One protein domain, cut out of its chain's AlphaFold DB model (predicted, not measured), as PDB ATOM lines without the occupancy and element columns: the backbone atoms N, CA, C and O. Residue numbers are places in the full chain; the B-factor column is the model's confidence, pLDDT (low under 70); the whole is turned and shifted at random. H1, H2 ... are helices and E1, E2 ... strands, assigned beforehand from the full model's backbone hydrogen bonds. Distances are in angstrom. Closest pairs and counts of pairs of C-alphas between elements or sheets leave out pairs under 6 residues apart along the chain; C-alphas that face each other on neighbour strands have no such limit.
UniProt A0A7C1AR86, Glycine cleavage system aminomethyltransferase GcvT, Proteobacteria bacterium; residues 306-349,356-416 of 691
ATOM      1  N   ARG A 306     149.693  33.831  12.016       96.00
ATOM      2  CA  ARG A 306     149.211  32.657  12.738       96.00
ATOM      3  C   ARG A 306     148.642  33.016  14.103       96.00
ATOM      4  O   ARG A 306     148.925  34.074  14.657       96.00
ATOM      5  N   MET A 307     147.821  32.118  14.630       96.12
ATOM      6  CA  MET A 307     147.111  32.256  15.896       96.12
ATOM      7  C   MET A 307     147.065  30.915  16.618       96.12
ATOM      8  O   MET A 307     146.889  29.873  15.990       96.12
ATOM      9  N   VAL A 308     147.171  30.955  17.942       97.38
ATOM     10  CA  VAL A 308     146.997  29.784  18.797       97.38
ATOM     11  C   VAL A 308     145.511  29.440  18.850       97.38
ATOM     12  O   VAL A 308     144.679  30.271  19.226       97.38
ATOM     13  N   MET A 309     145.167  28.215  18.464       97.75
ATOM     14  CA  MET A 309     143.794  27.723  18.414       97.75
ATOM     15  C   MET A 309     143.653  26.364  19.107       97.75
ATOM     16  O   MET A 309     144.526  25.508  18.949       97.75
ATOM     17  N   PRO A 310     142.540  26.117  19.821       97.44
ATOM     18  CA  PRO A 310     142.216  24.789  20.325       97.44
ATOM     19  C   PRO A 310     141.876  23.814  19.196       97.44
ATOM     20  O   PRO A 310     141.064  24.114  18.319       97.44
ATOM     21  N   VAL A 311     142.460  22.619  19.249       97.00
ATOM     22  CA  VAL A 311     142.246  21.548  18.270       97.00
ATOM     23  C   VAL A 311     141.856  20.263  18.991       97.00
ATOM     24  O   VAL A 311     142.564  19.799  19.885       97.00
ATOM     25  N   ALA A 312     140.708  19.698  18.629       95.75
ATOM     26  CA  ALA A 312     140.280  18.382  19.091       95.75
ATOM     27  C   ALA A 312     140.669  17.331  18.049       95.75
ATOM     28  O   ALA A 312     140.454  17.541  16.856       95.75
ATOM     29  N   LEU A 313     141.234  16.204  18.480       93.50
ATOM     30  CA  LEU A 313     141.572  15.106  17.577       93.50
ATOM     31  C   LEU A 313     140.366  14.172  17.450       93.50
ATOM     32  O   LEU A 313     139.872  13.653  18.451       93.50
ATOM     33  N   ALA A 314     139.915  13.952  16.217       84.75
ATOM     34  CA  ALA A 314     138.817  13.042  15.898       84.75
ATOM     35  C   ALA A 314     139.311  11.603  15.663       84.75
ATOM     36  O   ALA A 314     138.588  10.636  15.899       84.75
ATOM     37  N   GLY A 315     140.557  11.451  15.202       81.06
ATOM     38  CA  GLY A 315     141.173  10.152  14.938       81.06
ATOM     39  C   GLY A 315     141.930   9.546  16.127       81.06
ATOM     40  O   GLY A 315     142.044  10.118  17.210       81.06
ATOM     41  N   ARG A 316     142.496   8.352  15.911       82.00
ATOM     42  CA  ARG A 316     143.361   7.684  16.897       82.00
ATOM     43  C   ARG A 316     144.768   8.276  16.852       82.00
ATOM     44  O   ARG A 316     145.463   8.117  15.857       82.00
ATOM     45  N   GLY A 317     145.219   8.854  17.957       87.25
ATOM     46  CA  GLY A 317     146.575   9.375  18.090       87.25
ATOM     47  C   GLY A 317     146.674  10.361  19.244       87.25
ATOM     48  O   GLY A 317     145.660  10.766  19.807       87.25
ATOM     49  N   ILE A 318     147.899  10.729  19.608       93.50
ATOM     50  CA  ILE A 318     148.145  11.794  20.577       93.50
ATOM     51  C   ILE A 318     149.134  12.753  19.941       93.50
ATOM     52  O   ILE A 318     150.281  12.369  19.710       93.50
ATOM     53  N   ALA A 319     148.667  13.962  19.652       94.62
ATOM     54  CA  ALA A 319     149.511  15.018  19.129       94.62
ATOM     55  C   ALA A 319     150.522  15.483  20.187       94.62
ATOM     56  O   ALA A 319     150.247  15.442  21.392       94.62
ATOM     57  N   ARG A 320     151.690  15.925  19.734       94.94
ATOM     58  CA  ARG A 320     152.781  16.484  20.536       94.94
ATOM     59  C   ARG A 320     153.267  17.788  19.920       94.94
ATOM     60  O   ARG A 320     153.005  18.068  18.756       94.94
ATOM     61  N   ALA A 321     153.969  18.583  20.723       94.88
ATOM     62  CA  ALA A 321     154.594  19.810  20.250       94.88
ATOM     63  C   ALA A 321     155.471  19.527  19.015       94.88
ATOM     64  O   ALA A 321     156.260  18.582  19.024       94.88
ATOM     65  N   GLY A 322     155.304  20.329  17.964       93.81
ATOM     66  CA  GLY A 322     156.011  20.194  16.689       93.81
ATOM     67  C   GLY A 322     155.323  19.307  15.645       93.81
ATOM     68  O   GLY A 322     155.720  19.360  14.481       93.81
ATOM     69  N   ASP A 323     154.283  18.541  16.003       95.94
ATOM     70  CA  ASP A 323     153.512  17.778  15.013       95.94
ATOM     71  C   ASP A 323     152.865  18.742  14.006       95.94
ATOM     72  O   ASP A 323     152.143  19.673  14.378       95.94
ATOM     73  N   LYS A 324     153.131  18.524  12.717       97.00
ATOM     74  CA  LYS A 324     152.679  19.400  11.632       97.00
ATOM     75  C   LYS A 324     151.185  19.256  11.374       97.00
ATOM     76  O   LYS A 324     150.626  18.163  11.474       97.00
ATOM     77  N   VAL A 325     150.554  20.360  10.988       97.50
ATOM     78  CA  VAL A 325     149.121  20.440  10.698       97.50
ATOM     79  C   VAL A 325     148.903  20.808   9.234       97.50
ATOM     80  O   VAL A 325     149.520  21.743   8.724       97.50
ATOM     81  N   PHE A 326     147.997  20.096   8.568       97.69
ATOM     82  CA  PHE A 326     147.740  20.193   7.136       97.69
ATOM     83  C   PHE A 326     146.257  20.386   6.806       97.69
ATOM     84  O   PHE A 326     145.374  19.926   7.532       97.69
ATOM     85  N   ILE A 327     145.997  21.016   5.659       96.06
ATOM     86  CA  ILE A 327     144.722  20.954   4.935       96.06
ATOM     87  C   ILE A 327     145.038  20.521   3.504       96.06
ATOM     88  O   ILE A 327     145.698  21.254   2.761       96.06
ATOM     89  N   GLY A 328     144.594  19.321   3.123       92.75
ATOM     90  CA  GLY A 328     145.081  18.677   1.901       92.75
ATOM     91  C   GLY A 328     146.607  18.576   1.949       92.75
ATOM     92  O   GLY A 328     147.172  18.177   2.961       92.75
ATOM     93  N   ASP A 329     147.301  19.009   0.902       93.75
ATOM     94  CA  ASP A 329     148.771  18.962   0.868       93.75
ATOM     95  C   ASP A 329     149.460  20.187   1.497       93.75
ATOM     96  O   ASP A 329     150.684  20.203   1.632       93.75
ATOM     97  N   LYS A 330     148.704  21.217   1.904       96.12
ATOM     98  CA  LYS A 330     149.267  22.462   2.442       96.12
ATOM     99  C   LYS A 330     149.502  22.353   3.950       96.12
ATOM    100  O   LYS A 330     148.556  22.124   4.698       96.12
ATOM    101  N   GLU A 331     150.734  22.602   4.397       96.44
ATOM    102  CA  GLU A 331     151.044  22.835   5.816       96.44
ATOM    103  C   GLU A 331     150.449  24.186   6.255       96.44
ATOM    104  O   GLU A 331     150.719  25.222   5.645       96.44
ATOM    105  N   VAL A 332     149.616  24.171   7.295       96.94
ATOM    106  CA  VAL A 332     148.888  25.344   7.816       96.94
ATOM    107  C   VAL A 332     149.270  25.690   9.257       96.94
ATOM    108  O   VAL A 332     148.644  26.549   9.871       96.94
ATOM    109  N   GLY A 333     150.273  25.016   9.822       96.69
ATOM    110  CA  GLY A 333     150.746  25.247  11.183       96.69
ATOM    111  C   GLY A 333     151.292  23.985  11.836       96.69
ATOM    112  O   GLY A 333     151.592  22.998  11.165       96.69
ATOM    113  N   TYR A 334     151.403  24.011  13.160       96.94
ATOM    114  CA  TYR A 334     151.845  22.872  13.964       96.94
ATOM    115  C   TYR A 334     151.229  22.921  15.367       96.94
ATOM    116  O   TYR A 334     150.746  23.957  15.831       96.94
ATOM    117  N   ILE A 335     151.246  21.782  16.050       97.62
ATOM    118  CA  ILE A 335     150.794  21.635  17.433       97.62
ATOM    119  C   ILE A 335     151.827  22.272  18.367       97.62
ATOM    120  O   ILE A 335     153.015  21.974  18.277       97.62
ATOM    121  N   THR A 336     151.382  23.132  19.281       97.19
ATOM    122  CA  THR A 336     152.228  23.756  20.317       97.19
ATOM    123  C   THR A 336     152.181  22.957  21.619       97.19
ATOM    124  O   THR A 336     153.210  22.706  22.246       97.19
ATOM    125  N   SER A 337     150.994  22.457  21.969       97.19
ATOM    126  CA  SER A 337     150.749  21.600  23.131       97.19
ATOM    127  C   SER A 337     149.719  20.532  22.779       97.19
ATOM    128  O   SER A 337     148.700  20.834  22.164       97.19
ATOM    129  N   GLY A 338     149.937  19.278  23.176       96.62
ATOM    130  CA  GLY A 338     149.022  18.189  22.830       96.62
ATOM    131  C   GLY A 338     149.125  17.005  23.778       96.62
ATOM    132  O   GLY A 338     150.227  16.548  24.102       96.62
ATOM    133  N   THR A 339     147.977  16.497  24.238       95.62
ATOM    134  CA  THR A 339     147.925  15.310  25.097       95.62
ATOM    135  C   THR A 339     146.553  14.632  25.149       95.62
ATOM    136  O   THR A 339     145.583  15.079  24.541       95.62
ATOM    137  N   MET A 340     146.489  13.515  25.877       95.00
ATOM    138  CA  MET A 340     145.234  12.878  26.270       95.00
ATOM    139  C   MET A 340     144.798  13.423  27.623       95.00
ATOM    140  O   MET A 340     145.534  13.281  28.598       95.00
ATOM    141  N   VAL A 341     143.587  13.965  27.700       95.81
ATOM    142  CA  VAL A 341     142.998  14.422  28.963       95.81
ATOM    143  C   VAL A 341     141.839  13.513  29.374       95.81
ATOM    144  O   VAL A 341     141.074  13.065  28.508       95.81
ATOM    145  N   PRO A 342     141.719  13.170  30.667       95.69
ATOM    146  CA  PRO A 342     140.580  12.419  31.164       95.69
ATOM    147  C   PRO A 342     139.380  13.342  31.389       95.69
ATOM    148  O   PRO A 342     139.534  14.524  31.663       95.69
ATOM    149  N   LYS A 343     138.171  12.789  31.340       94.12
ATOM    150  CA  LYS A 343     136.955  13.461  31.800       94.12
ATOM    151  C   LYS A 343     136.062  12.506  32.577       94.12
ATOM    152  O   LYS A 343     136.033  11.308  32.286       94.12
ATOM    153  N   TRP A 344     135.304  13.048  33.519       94.06
ATOM    154  CA  TRP A 344     134.185  12.334  34.121       94.06
ATOM    155  C   TRP A 344     133.030  12.189  33.133       94.06
ATOM    156  O   TRP A 344     132.838  13.033  32.251       94.06
ATOM    157  N   LYS A 345     132.258  11.115  33.294       91.56
ATOM    158  CA  LYS A 345     130.979  10.952  32.609       91.56
ATOM    159  C   LYS A 345     129.898  11.778  33.299       91.56
ATOM    160  O   LYS A 345     129.914  11.964  34.515       91.56
ATOM    161  N   TRP A 346     128.959  12.250  32.490       88.75
ATOM    162  CA  TRP A 346     127.821  13.045  32.923       88.75
ATOM    163  C   TRP A 346     126.531  12.378  32.448       88.75
ATOM    164  O   TRP A 346     126.497  11.834  31.346       88.75
ATOM    165  N   GLU A 347     125.488  12.439  33.268       87.00
ATOM    166  CA  GLU A 347     124.128  12.001  32.940       87.00
ATOM    167  C   GLU A 347     123.152  13.165  33.133       87.00
ATOM    168  O   GLU A 347     123.352  13.983  34.029       87.00
ATOM    169  N   GLY A 348     122.100  13.241  32.313       83.69
ATOM    170  CA  GLY A 348     121.109  14.321  32.331       83.69
ATOM    171  C   GLY A 348     121.460  15.497  31.411       83.69
ATOM    172  O   GLY A 348     122.532  15.543  30.807       83.69
ATOM    173  N   GLU A 349     120.546  16.462  31.307       78.25
ATOM    174  CA  GLU A 349     120.665  17.616  30.410       78.25
ATOM    175  C   GLU A 349     120.713  18.941  31.182       78.25
ATOM    176  O   GLU A 349     120.128  19.094  32.255       78.25
ATOM    177  N   ILE A 356     128.564  11.003  37.064       89.69
ATOM    178  CA  ILE A 356     128.385   9.569  37.311       89.69
ATOM    179  C   ILE A 356     129.737   8.861  37.342       89.69
ATOM    180  O   ILE A 356     130.735   9.354  36.804       89.69
ATOM    181  N   ASP A 357     129.770   7.685  37.962       85.31
ATOM    182  CA  ASP A 357     130.987   6.888  38.019       85.31
ATOM    183  C   ASP A 357     131.381   6.393  36.624       85.31
ATOM    184  O   ASP A 357     130.612   5.775  35.886       85.31
ATOM    185  N   GLY A 358     132.625   6.683  36.257       88.19
ATOM    186  CA  GLY A 358     133.185   6.351  34.958       88.19
ATOM    187  C   GLY A 358     133.973   7.512  34.373       88.19
ATOM    188  O   GLY A 358     133.625   8.681  34.533       88.19
ATOM    189  N   LYS A 359     135.050   7.174  33.667       92.62
ATOM    190  CA  LYS A 359     135.916   8.146  33.001       92.62
ATOM    191  C   LYS A 359     136.091   7.815  31.531       92.62
ATOM    192  O   LYS A 359     136.026   6.652  31.134       92.62
ATOM    193  N   GLU A 360     136.351   8.845  30.747       93.25
ATOM    194  CA  GLU A 360     136.691   8.750  29.332       93.25
ATOM    195  C   GLU A 360     137.967   9.537  29.066       93.25
ATOM    196  O   GLU A 360     138.311  10.444  29.819       93.25
ATOM    197  N   MET A 361     138.670   9.187  27.995       93.44
ATOM    198  CA  MET A 361     139.874   9.888  27.563       93.44
ATOM    199  C   MET A 361     139.597  10.572  26.230       93.44
ATOM    200  O   MET A 361     138.945   9.990  25.364       93.44
ATOM    201  N   ARG A 362     140.133  11.777  26.045       93.81
ATOM    202  CA  ARG A 362     140.037  12.520  24.786       93.81
ATOM    203  C   ARG A 362     141.370  13.152  24.414       93.81
ATOM    204  O   ARG A 362     142.090  13.634  25.285       93.81
ATOM    205  N   ALA A 363     141.687  13.129  23.127       95.38
ATOM    206  CA  ALA A 363     142.884  13.748  22.580       95.38
ATOM    207  C   ALA A 363     142.587  15.208  22.224       95.38
ATOM    208  O   ALA A 363     141.689  15.489  21.428       95.38
ATOM    209  N   ILE A 364     143.345  16.129  22.812       96.88
ATOM    210  CA  ILE A 364     143.203  17.565  22.575       96.88
ATOM    211  C   ILE A 364     144.570  18.232  22.442       96.88
ATOM    212  O   ILE A 364     145.589  17.696  22.885       96.88
ATOM    213  N   GLY A 365     144.580  19.429  21.869       97.06
ATOM    214  CA  GLY A 365     145.761  20.272  21.815       97.06
ATOM    215  C   GLY A 365     145.456  21.747  21.590       97.06
ATOM    216  O   GLY A 365     144.306  22.154  21.392       97.06
ATOM    217  N   LEU A 366     146.530  22.525  21.623       98.00
ATOM    218  CA  LEU A 366     146.646  23.871  21.089       98.00
ATOM    219  C   LEU A 366     147.596  23.807  19.892       98.00
ATOM    220  O   LEU A 366     148.559  23.036  19.889       98.00
ATOM    221  N   ALA A 367     147.305  24.592  18.863       97.81
ATOM    222  CA  ALA A 367     148.111  24.657  17.655       97.81
ATOM    223  C   ALA A 367     148.304  26.106  17.221       97.81
ATOM    224  O   ALA A 367     147.353  26.887  17.269       97.81
ATOM    225  N   LEU A 368     149.505  26.447  16.753       97.88
ATOM    226  CA  LEU A 368     149.762  27.720  16.092       97.88
ATOM    227  C   LEU A 368     149.437  27.556  14.604       97.88
ATOM    228  O   LEU A 368     150.192  26.933  13.857       97.88
ATOM    229  N   LEU A 369     148.292  28.092  14.189       97.69
ATOM    230  CA  LEU A 369     147.693  27.852  12.874       97.69
ATOM    231  C   LEU A 369     147.550  29.132  12.055       97.69
ATOM    232  O   LEU A 369     147.340  30.204  12.621       97.69
ATOM    233  N   ASP A 370     147.582  29.006  10.727       96.62
ATOM    234  CA  ASP A 370     147.292  30.076   9.769       96.62
ATOM    235  C   ASP A 370     146.012  30.835  10.161       96.62
ATOM    236  O   ASP A 370     144.938  30.266  10.376       96.62
ATOM    237  N   ASN A 371     146.098  32.164  10.213       94.94
ATOM    238  CA  ASN A 371     145.021  33.024  10.713       94.94
ATOM    239  C   ASN A 371     143.799  33.095   9.763       94.94
ATOM    240  O   ASN A 371     142.745  33.635  10.111       94.94
ATOM    241  N   HIS A 372     143.897  32.496   8.574       94.75
ATOM    242  CA  HIS A 372     142.766  32.255   7.668       94.75
ATOM    243  C   HIS A 372     141.775  31.237   8.231       94.75
ATOM    244  O   HIS A 372     140.583  31.330   7.943       94.75
ATOM    245  N   LEU A 373     142.235  30.323   9.087       95.62
ATOM    246  CA  LEU A 373     141.395  29.256   9.608       95.62
ATOM    247  C   LEU A 373     140.382  29.767  10.636       95.62
ATOM    248  O   LEU A 373     140.581  30.781  11.333       95.62
ATOM    249  N   ARG A 374     139.252  29.072  10.690       93.19
ATOM    250  CA  ARG A 374     138.073  29.377  11.494       93.19
ATOM    251  C   ARG A 374     137.677  28.166  12.334       93.19
ATOM    252  O   ARG A 374     138.070  27.028  12.102       93.19
ATOM    253  N   LYS A 375     136.890  28.440  13.373       92.56
ATOM    254  CA  LYS A 375     136.303  27.401  14.227       92.56
ATOM    255  C   LYS A 375     135.417  26.505  13.358       92.56
ATOM    256  O   LYS A 375     134.594  27.031  12.617       92.56
ATOM    257  N   GLY A 376     135.566  25.192  13.490       92.31
ATOM    258  CA  GLY A 376     134.857  24.188  12.695       92.31
ATOM    259  C   GLY A 376     135.656  23.643  11.513       92.31
ATOM    260  O   GLY A 376     135.306  22.576  11.011       92.31
ATOM    261  N   ASP A 377     136.745  24.304  11.105       94.44
ATOM    262  CA  ASP A 377     137.600  23.793  10.033       94.44
ATOM    263  C   ASP A 377     138.214  22.443  10.434       94.44
ATOM    264  O   ASP A 377     138.696  22.255  11.560       94.44
ATOM    265  N   ARG A 378     138.191  21.499   9.488       95.00
ATOM    266  CA  ARG A 378     138.825  20.184   9.615       95.00
ATOM    267  C   ARG A 378     140.251  20.241   9.089       95.00
ATOM    268  O   ARG A 378     140.527  20.895   8.086       95.00
ATOM    269  N   LEU A 379     141.138  19.536   9.770       96.25
ATOM    270  CA  LEU A 379     142.570  19.511   9.506       96.25
ATOM    271  C   LEU A 379     143.130  18.104   9.716       96.25
ATOM    272  O   LEU A 379     142.494  17.241  10.322       96.25
ATOM    273  N   GLU A 380     144.345  17.884   9.235       96.94
ATOM    274  CA  GLU A 380     145.092  16.647   9.424       96.94
ATOM    275  C   GLU A 380     146.365  16.924  10.220       96.94
ATOM    276  O   GLU A 380     147.156  17.789   9.858       96.94
ATOM    277  N   ILE A 381     146.586  16.180  11.300       97.06
ATOM    278  CA  ILE A 381     147.776  16.292  12.148       97.06
ATOM    279  C   ILE A 381     148.679  15.101  11.855       97.06
ATOM    280  O   ILE A 381     148.245  13.947  11.945       97.06
ATOM    281  N   GLU A 382     149.930  15.362  11.498       96.12
ATOM    282  CA  GLU A 382     150.919  14.319  11.251       96.12
ATOM    283  C   GLU A 382     151.512  13.818  12.570       96.12
ATOM    284  O   GLU A 382     152.340  14.472  13.190       96.12
ATOM    285  N   ILE A 383     151.099  12.621  12.984       94.62
ATOM    286  CA  ILE A 383     151.533  11.975  14.222       94.62
ATOM    287  C   ILE A 383     152.354  10.745  13.847       94.62
ATOM    288  O   ILE A 383     151.819   9.758  13.332       94.62
ATOM    289  N   ARG A 384     153.665  10.780  14.111       90.50
ATOM    290  CA  ARG A 384     154.601   9.678  13.789       90.50
ATOM    291  C   ARG A 384     154.494   9.214  12.323       90.50
ATOM    292  O   ARG A 384     154.461   8.014  12.050       90.50
ATOM    293  N   GLY A 385     154.384  10.166  11.392       88.62
ATOM    294  CA  GLY A 385     154.277   9.912   9.949       88.62
ATOM    295  C   GLY A 385     152.899   9.447   9.464       88.62
ATOM    296  O   GLY A 385     152.768   9.028   8.317       88.62
ATOM    297  N   LYS A 386     151.864   9.485  10.315       93.19
ATOM    298  CA  LYS A 386     150.473   9.200   9.931       93.19
ATOM    299  C   LYS A 386     149.601  10.428  10.138       93.19
ATOM    300  O   LYS A 386     149.621  11.024  11.210       93.19
ATOM    301  N   ARG A 387     148.782  10.756   9.142       93.62
ATOM    302  CA  ARG A 387     147.808  11.843   9.239       93.62
ATOM    303  C   ARG A 387     146.573  11.403  10.017       93.62
ATOM    304  O   ARG A 387     145.974  10.372   9.719       93.62
ATOM    305  N   THR A 388     146.239  12.175  11.043       95.12
ATOM    306  CA  THR A 388     145.102  11.957  11.940       95.12
ATOM    307  C   THR A 388     144.176  13.157  11.853       95.12
ATOM    308  O   THR A 388     144.629  14.292  11.958       95.12
ATOM    309  N   GLU A 389     142.882  12.919  11.681       95.06
ATOM    310  CA  GLU A 389     141.896  13.994  11.594       95.06
ATOM    311  C   GLU A 389     141.783  14.780  12.911       95.06
ATOM    312  O   GLU A 389     141.723  14.198  14.002       95.06
ATOM    313  N   GLY A 390     141.699  16.103  12.793       95.00
ATOM    314  CA  GLY A 390     141.388  17.026  13.874       95.00
ATOM    315  C   GLY A 390     140.437  18.136  13.429       95.00
ATOM    316  O   GLY A 390     140.196  18.342  12.240       95.00
ATOM    317  N   VAL A 391     139.879  18.848  14.403       95.50
ATOM    318  CA  VAL A 391     138.912  19.931  14.194       95.50
ATOM    319  C   VAL A 391     139.286  21.117  15.070       95.50
ATOM    320  O   VAL A 391     139.572  20.948  16.258       95.50
ATOM    321  N   ILE A 392     139.252  22.324  14.504       96.56
ATOM    322  CA  ILE A 392     139.438  23.560  15.270       96.56
ATOM    323  C   ILE A 392     138.186  23.807  16.110       96.56
ATOM    324  O   ILE A 392     137.105  24.054  15.573       96.56
ATOM    325  N   VAL A 393     138.321  23.785  17.434       95.62
ATOM    326  CA  VAL A 393     137.204  23.997  18.365       95.62
ATOM    327  C   VAL A 393     137.304  25.370  19.034       95.62
ATOM    328  O   VAL A 393     138.396  25.894  19.243       95.62
ATOM    329  N   PRO A 394     136.175  26.000  19.403       93.19
ATOM    330  CA  PRO A 394     136.198  27.239  20.171       93.19
ATOM    331  C   PRO A 394     136.813  27.088  21.571       93.19
ATOM    332  O   PRO A 394     137.355  28.064  22.082       93.19
ATOM    333  N   TYR A 395     136.679  25.916  22.197       94.94
ATOM    334  CA  TYR A 395     137.141  25.602  23.552       94.94
ATOM    335  C   TYR A 395     137.048  24.091  23.806       94.94
ATOM    336  O   TYR A 395     136.212  23.416  23.205       94.94
ATOM    337  N   HIS A 396     137.855  23.572  24.736       95.75
ATOM    338  CA  HIS A 396     137.785  22.169  25.173       95.75
ATOM    339  C   HIS A 396     136.928  21.976  26.429       95.75
ATOM    340  O   HIS A 396     136.409  20.879  26.639       95.75
ATOM    341  N   MET A 397     136.755  23.004  27.263       94.38
ATOM    342  CA  MET A 397     135.906  22.987  28.463       94.38
ATOM    343  C   MET A 397     135.261  24.356  28.726       94.38
ATOM    344  O   MET A 397     135.684  25.361  28.155       94.38
ATOM    345  N   ARG A 398     134.232  24.385  29.581       93.06
ATOM    346  CA  ARG A 398     133.490  25.584  30.008       93.06
ATOM    347  C   ARG A 398     133.176  25.550  31.506       93.06
ATOM    348  O   ARG A 398     132.961  24.478  32.060       93.06
ATOM    349  N   GLY A 399     133.203  26.710  32.159       89.62
ATOM    350  CA  GLY A 399     133.126  26.851  33.621       89.62
ATOM    351  C   GLY A 399     132.048  27.827  34.101       89.62
ATOM    352  O   GLY A 399     132.046  28.236  35.253       89.62
ATOM    353  N   GLU A 400     131.137  28.239  33.221       85.75
ATOM    354  CA  GLU A 400     130.124  29.264  33.510       85.75
ATOM    355  C   GLU A 400     128.994  28.774  34.422       85.75
ATOM    356  O   GLU A 400     128.243  29.592  34.944       85.75
ATOM    357  N   ALA A 401     128.864  27.460  34.608       85.00
ATOM    358  CA  ALA A 401     127.876  26.834  35.481       85.00
ATOM    359  C   ALA A 401     128.583  26.191  36.691       85.00
ATOM    360  O   ALA A 401     128.766  24.968  36.696       85.00
ATOM    361  N   PRO A 402     129.024  26.992  37.686       86.69
ATOM    362  CA  PRO A 402     129.650  26.469  38.895       86.69
ATOM    363  C   PRO A 402     128.720  25.469  39.615       86.69
ATOM    364  O   PRO A 402     127.499  25.552  39.475       86.69
ATOM    365  N   PRO A 403     129.276  24.521  40.389       90.06
ATOM    366  CA  PRO A 403     130.660  24.517  40.868       90.06
ATOM    367  C   PRO A 403     131.658  23.793  39.948       90.06
ATOM    368  O   PRO A 403     132.858  23.911  40.165       90.06
ATOM    369  N   TYR A 404     131.197  23.080  38.915       91.94
ATOM    370  CA  TYR A 404     132.046  22.185  38.119       91.94
ATOM    371  C   TYR A 404     132.489  22.782  36.779       91.94
ATOM    372  O   TYR A 404     131.676  23.330  36.029       91.94
ATOM    373  N   ALA A 405     133.755  22.563  36.411       92.56
ATOM    374  CA  ALA A 405     134.185  22.652  35.019       92.56
ATOM    375  C   ALA A 405     133.575  21.514  34.180       92.56
ATOM    376  O   ALA A 405     133.581  20.341  34.564       92.56
ATOM    377  N   ARG A 406     133.063  21.855  32.994       90.88
ATOM    378  CA  ARG A 406     132.394  20.920  32.084       90.88
ATOM    379  C   ARG A 406     133.222  20.707  30.817       90.88
ATOM    380  O   ARG A 406     133.453  21.666  30.075       90.88
ATOM    381  N   PRO A 407     133.656  19.468  30.529       90.94
ATOM    382  CA  PRO A 407     134.329  19.142  29.280       90.94
ATOM    383  C   PRO A 407     133.335  19.254  28.121       90.94
ATOM    384  O   PRO A 407     132.198  18.795  28.219       90.94
ATOM    385  N   ILE A 408     133.771  19.829  27.006       88.50
ATOM    386  CA  ILE A 408     132.950  19.982  25.809       88.50
ATOM    387  C   ILE A 408     133.476  19.056  24.723       88.50
ATOM    388  O   ILE A 408     134.672  19.045  24.425       88.50
ATOM    389  N   GLN A 409     132.580  18.261  24.143       84.62
ATOM    390  CA  GLN A 409     132.920  17.385  23.033       84.62
ATOM    391  C   GLN A 409     132.765  18.127  21.704       84.62
ATOM    392  O   GLN A 409     131.842  18.923  21.523       84.62
ATOM    393  N   TYR A 410     133.712  17.907  20.792       83.69
ATOM    394  CA  TYR A 410     133.771  18.639  19.528       83.69
ATOM    395  C   TYR A 410     132.629  18.261  18.576       83.69
ATOM    396  O   TYR A 410     132.159  19.107  17.822       83.69
ATOM    397  N   ASP A 411     132.169  17.012  18.633       80.69
ATOM    398  CA  ASP A 411     130.995  16.516  17.919       80.69
ATOM    399  C   ASP A 411     129.749  17.304  18.335       80.69
ATOM    400  O   ASP A 411     129.046  17.820  17.477       80.69
ATOM    401  N   HIS A 412     129.527  17.532  19.629       79.44
ATOM    402  CA  HIS A 412     128.388  18.323  20.113       79.44
ATOM    403  C   HIS A 412     128.449  19.810  19.724       79.44
ATOM    404  O   HIS A 412     127.412  20.465  19.663       79.44
ATOM    405  N   LEU A 413     129.645  20.365  19.491       76.56
ATOM    406  CA  LEU A 413     129.819  21.780  19.134       76.56
ATOM    407  C   LEU A 413     129.414  22.093  17.695       76.56
ATOM    408  O   LEU A 413     128.958  23.201  17.421       76.56
ATOM    409  N   PHE A 414     129.630  21.137  16.794       71.69
ATOM    410  CA  PHE A 414     129.413  21.309  15.358       71.69
ATOM    411  C   PHE A 414     128.356  20.369  14.788       71.69
ATOM    412  O   PHE A 414     128.033  20.463  13.605       71.69
ATOM    413  N   HIS A 415     127.764  19.506  15.613       63.22
ATOM    414  CA  HIS A 415     126.411  19.068  15.352       63.22
ATOM    415  C   HIS A 415     125.538  20.319  15.370       63.22
ATOM    416  O   HIS A 415     125.251  20.886  16.427       63.22
ATOM    417  N   GLU A 416     125.105  20.752  14.181       48.66
ATOM    418  CA  GLU A 416     123.845  21.473  14.068       48.66
ATOM    419  C   GLU A 416     122.877  20.757  15.009       48.66
ATOM    420  O   GLU A 416     122.802  19.523  14.971       48.66
TER     421      GLU A 416
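Overview. This is residues 306 to 349 and 356 to 416 of the 691 residues of the protein "Glycine cleavage system aminomethyltransferase GcvT" of Proteobacteria bacterium (UniProt A0A7C1AR86). A small closed barrel of six antiparallel strands, from which two long strands, E3 and E4, run on side by side as a two-stranded arm. After the last strand, E6, a long loop of residues 393 to 409 reaches out and folds back to a short helix, H1, outside the barrel. The printed part has 105 residues, with named elements in the order E1 E2 E3 E4 E5 E6 H1; round the ring run E1, E4, E3, E2, E5, E6 and back to E1. The class is mostly strand. The whole is compact, with a radius of gyration of the C-alphas of 14.1 A, and elongated, spanning 42 by 26 by 23 A.

Arrangement. In the barrel, E3, residues 330 to 347, and E4, residues 356 to 370, are antiparallel neighbours at 163 degrees, with N 343 and O 360 2.8 A apart and N 336 and O 366 2.9 A apart, within hydrogen-bond range. On the other side of E4 lies E1, residues 306 to 313, beside residues 363 to 370, antiparallel at 150 degrees, with N 309 and O 367 at 2.8 A. On the other side of E3 lies E2, residues 324 to 327, beside residues 330 to 334; the two form a hairpin, with N 325 and O 333 at 2.8 A. E5, residues 378 to 383, is antiparallel to E2 at 147 degrees, with N 326 and O 380 at 2.8 A. E5 forms a hairpin with E6, residues 386 to 392, with N 381 and O 388 at 2.8 A. E6 and E1 close the ring, antiparallel, with N 391 and O 312 at 2.8 A. E3 and E6 are apart. H1, residues 410 to 414, is on the barrel, outside it and over E6, at a height over the sheet of 10.2 A; its closest C-alpha pair with E6 is Val 391 and Tyr 410, 7.5 A. In H1 the O i to N i+4 pair is within hydrogen-bond range.

Along the chain. E3 is the longest strand, 40.9 A from first to last C-alpha, and bends by 73 degrees at residue 336. E4 measures 39.2 A and bends by 56 degrees at residue 359. E1 begins at C-alpha 306, (149.211, 32.657, 12.738), measures 19.7 A and bends by 57 degrees at residue 310. E6 measures 18.9 A and E5 15.8 A; E2 has four residues. H1 ends at C-alpha 414, (129.413, 21.309, 15.358).

Size, cuts and confidence. The C-alphas of Asp 329 and Pro 403, the two farthest apart, are 44.3 A from each other. Residues 350 to 355 are not printed, and C-alphas 349 and 356 are 13.1 A apart across this cut. The link E6 to H1 is long; within it residues 397 to 398 pair with residues 406 to 407, antiparallel. The mean pLDDT of the printed part is 92.0, and residues 415 to 416 are under 70.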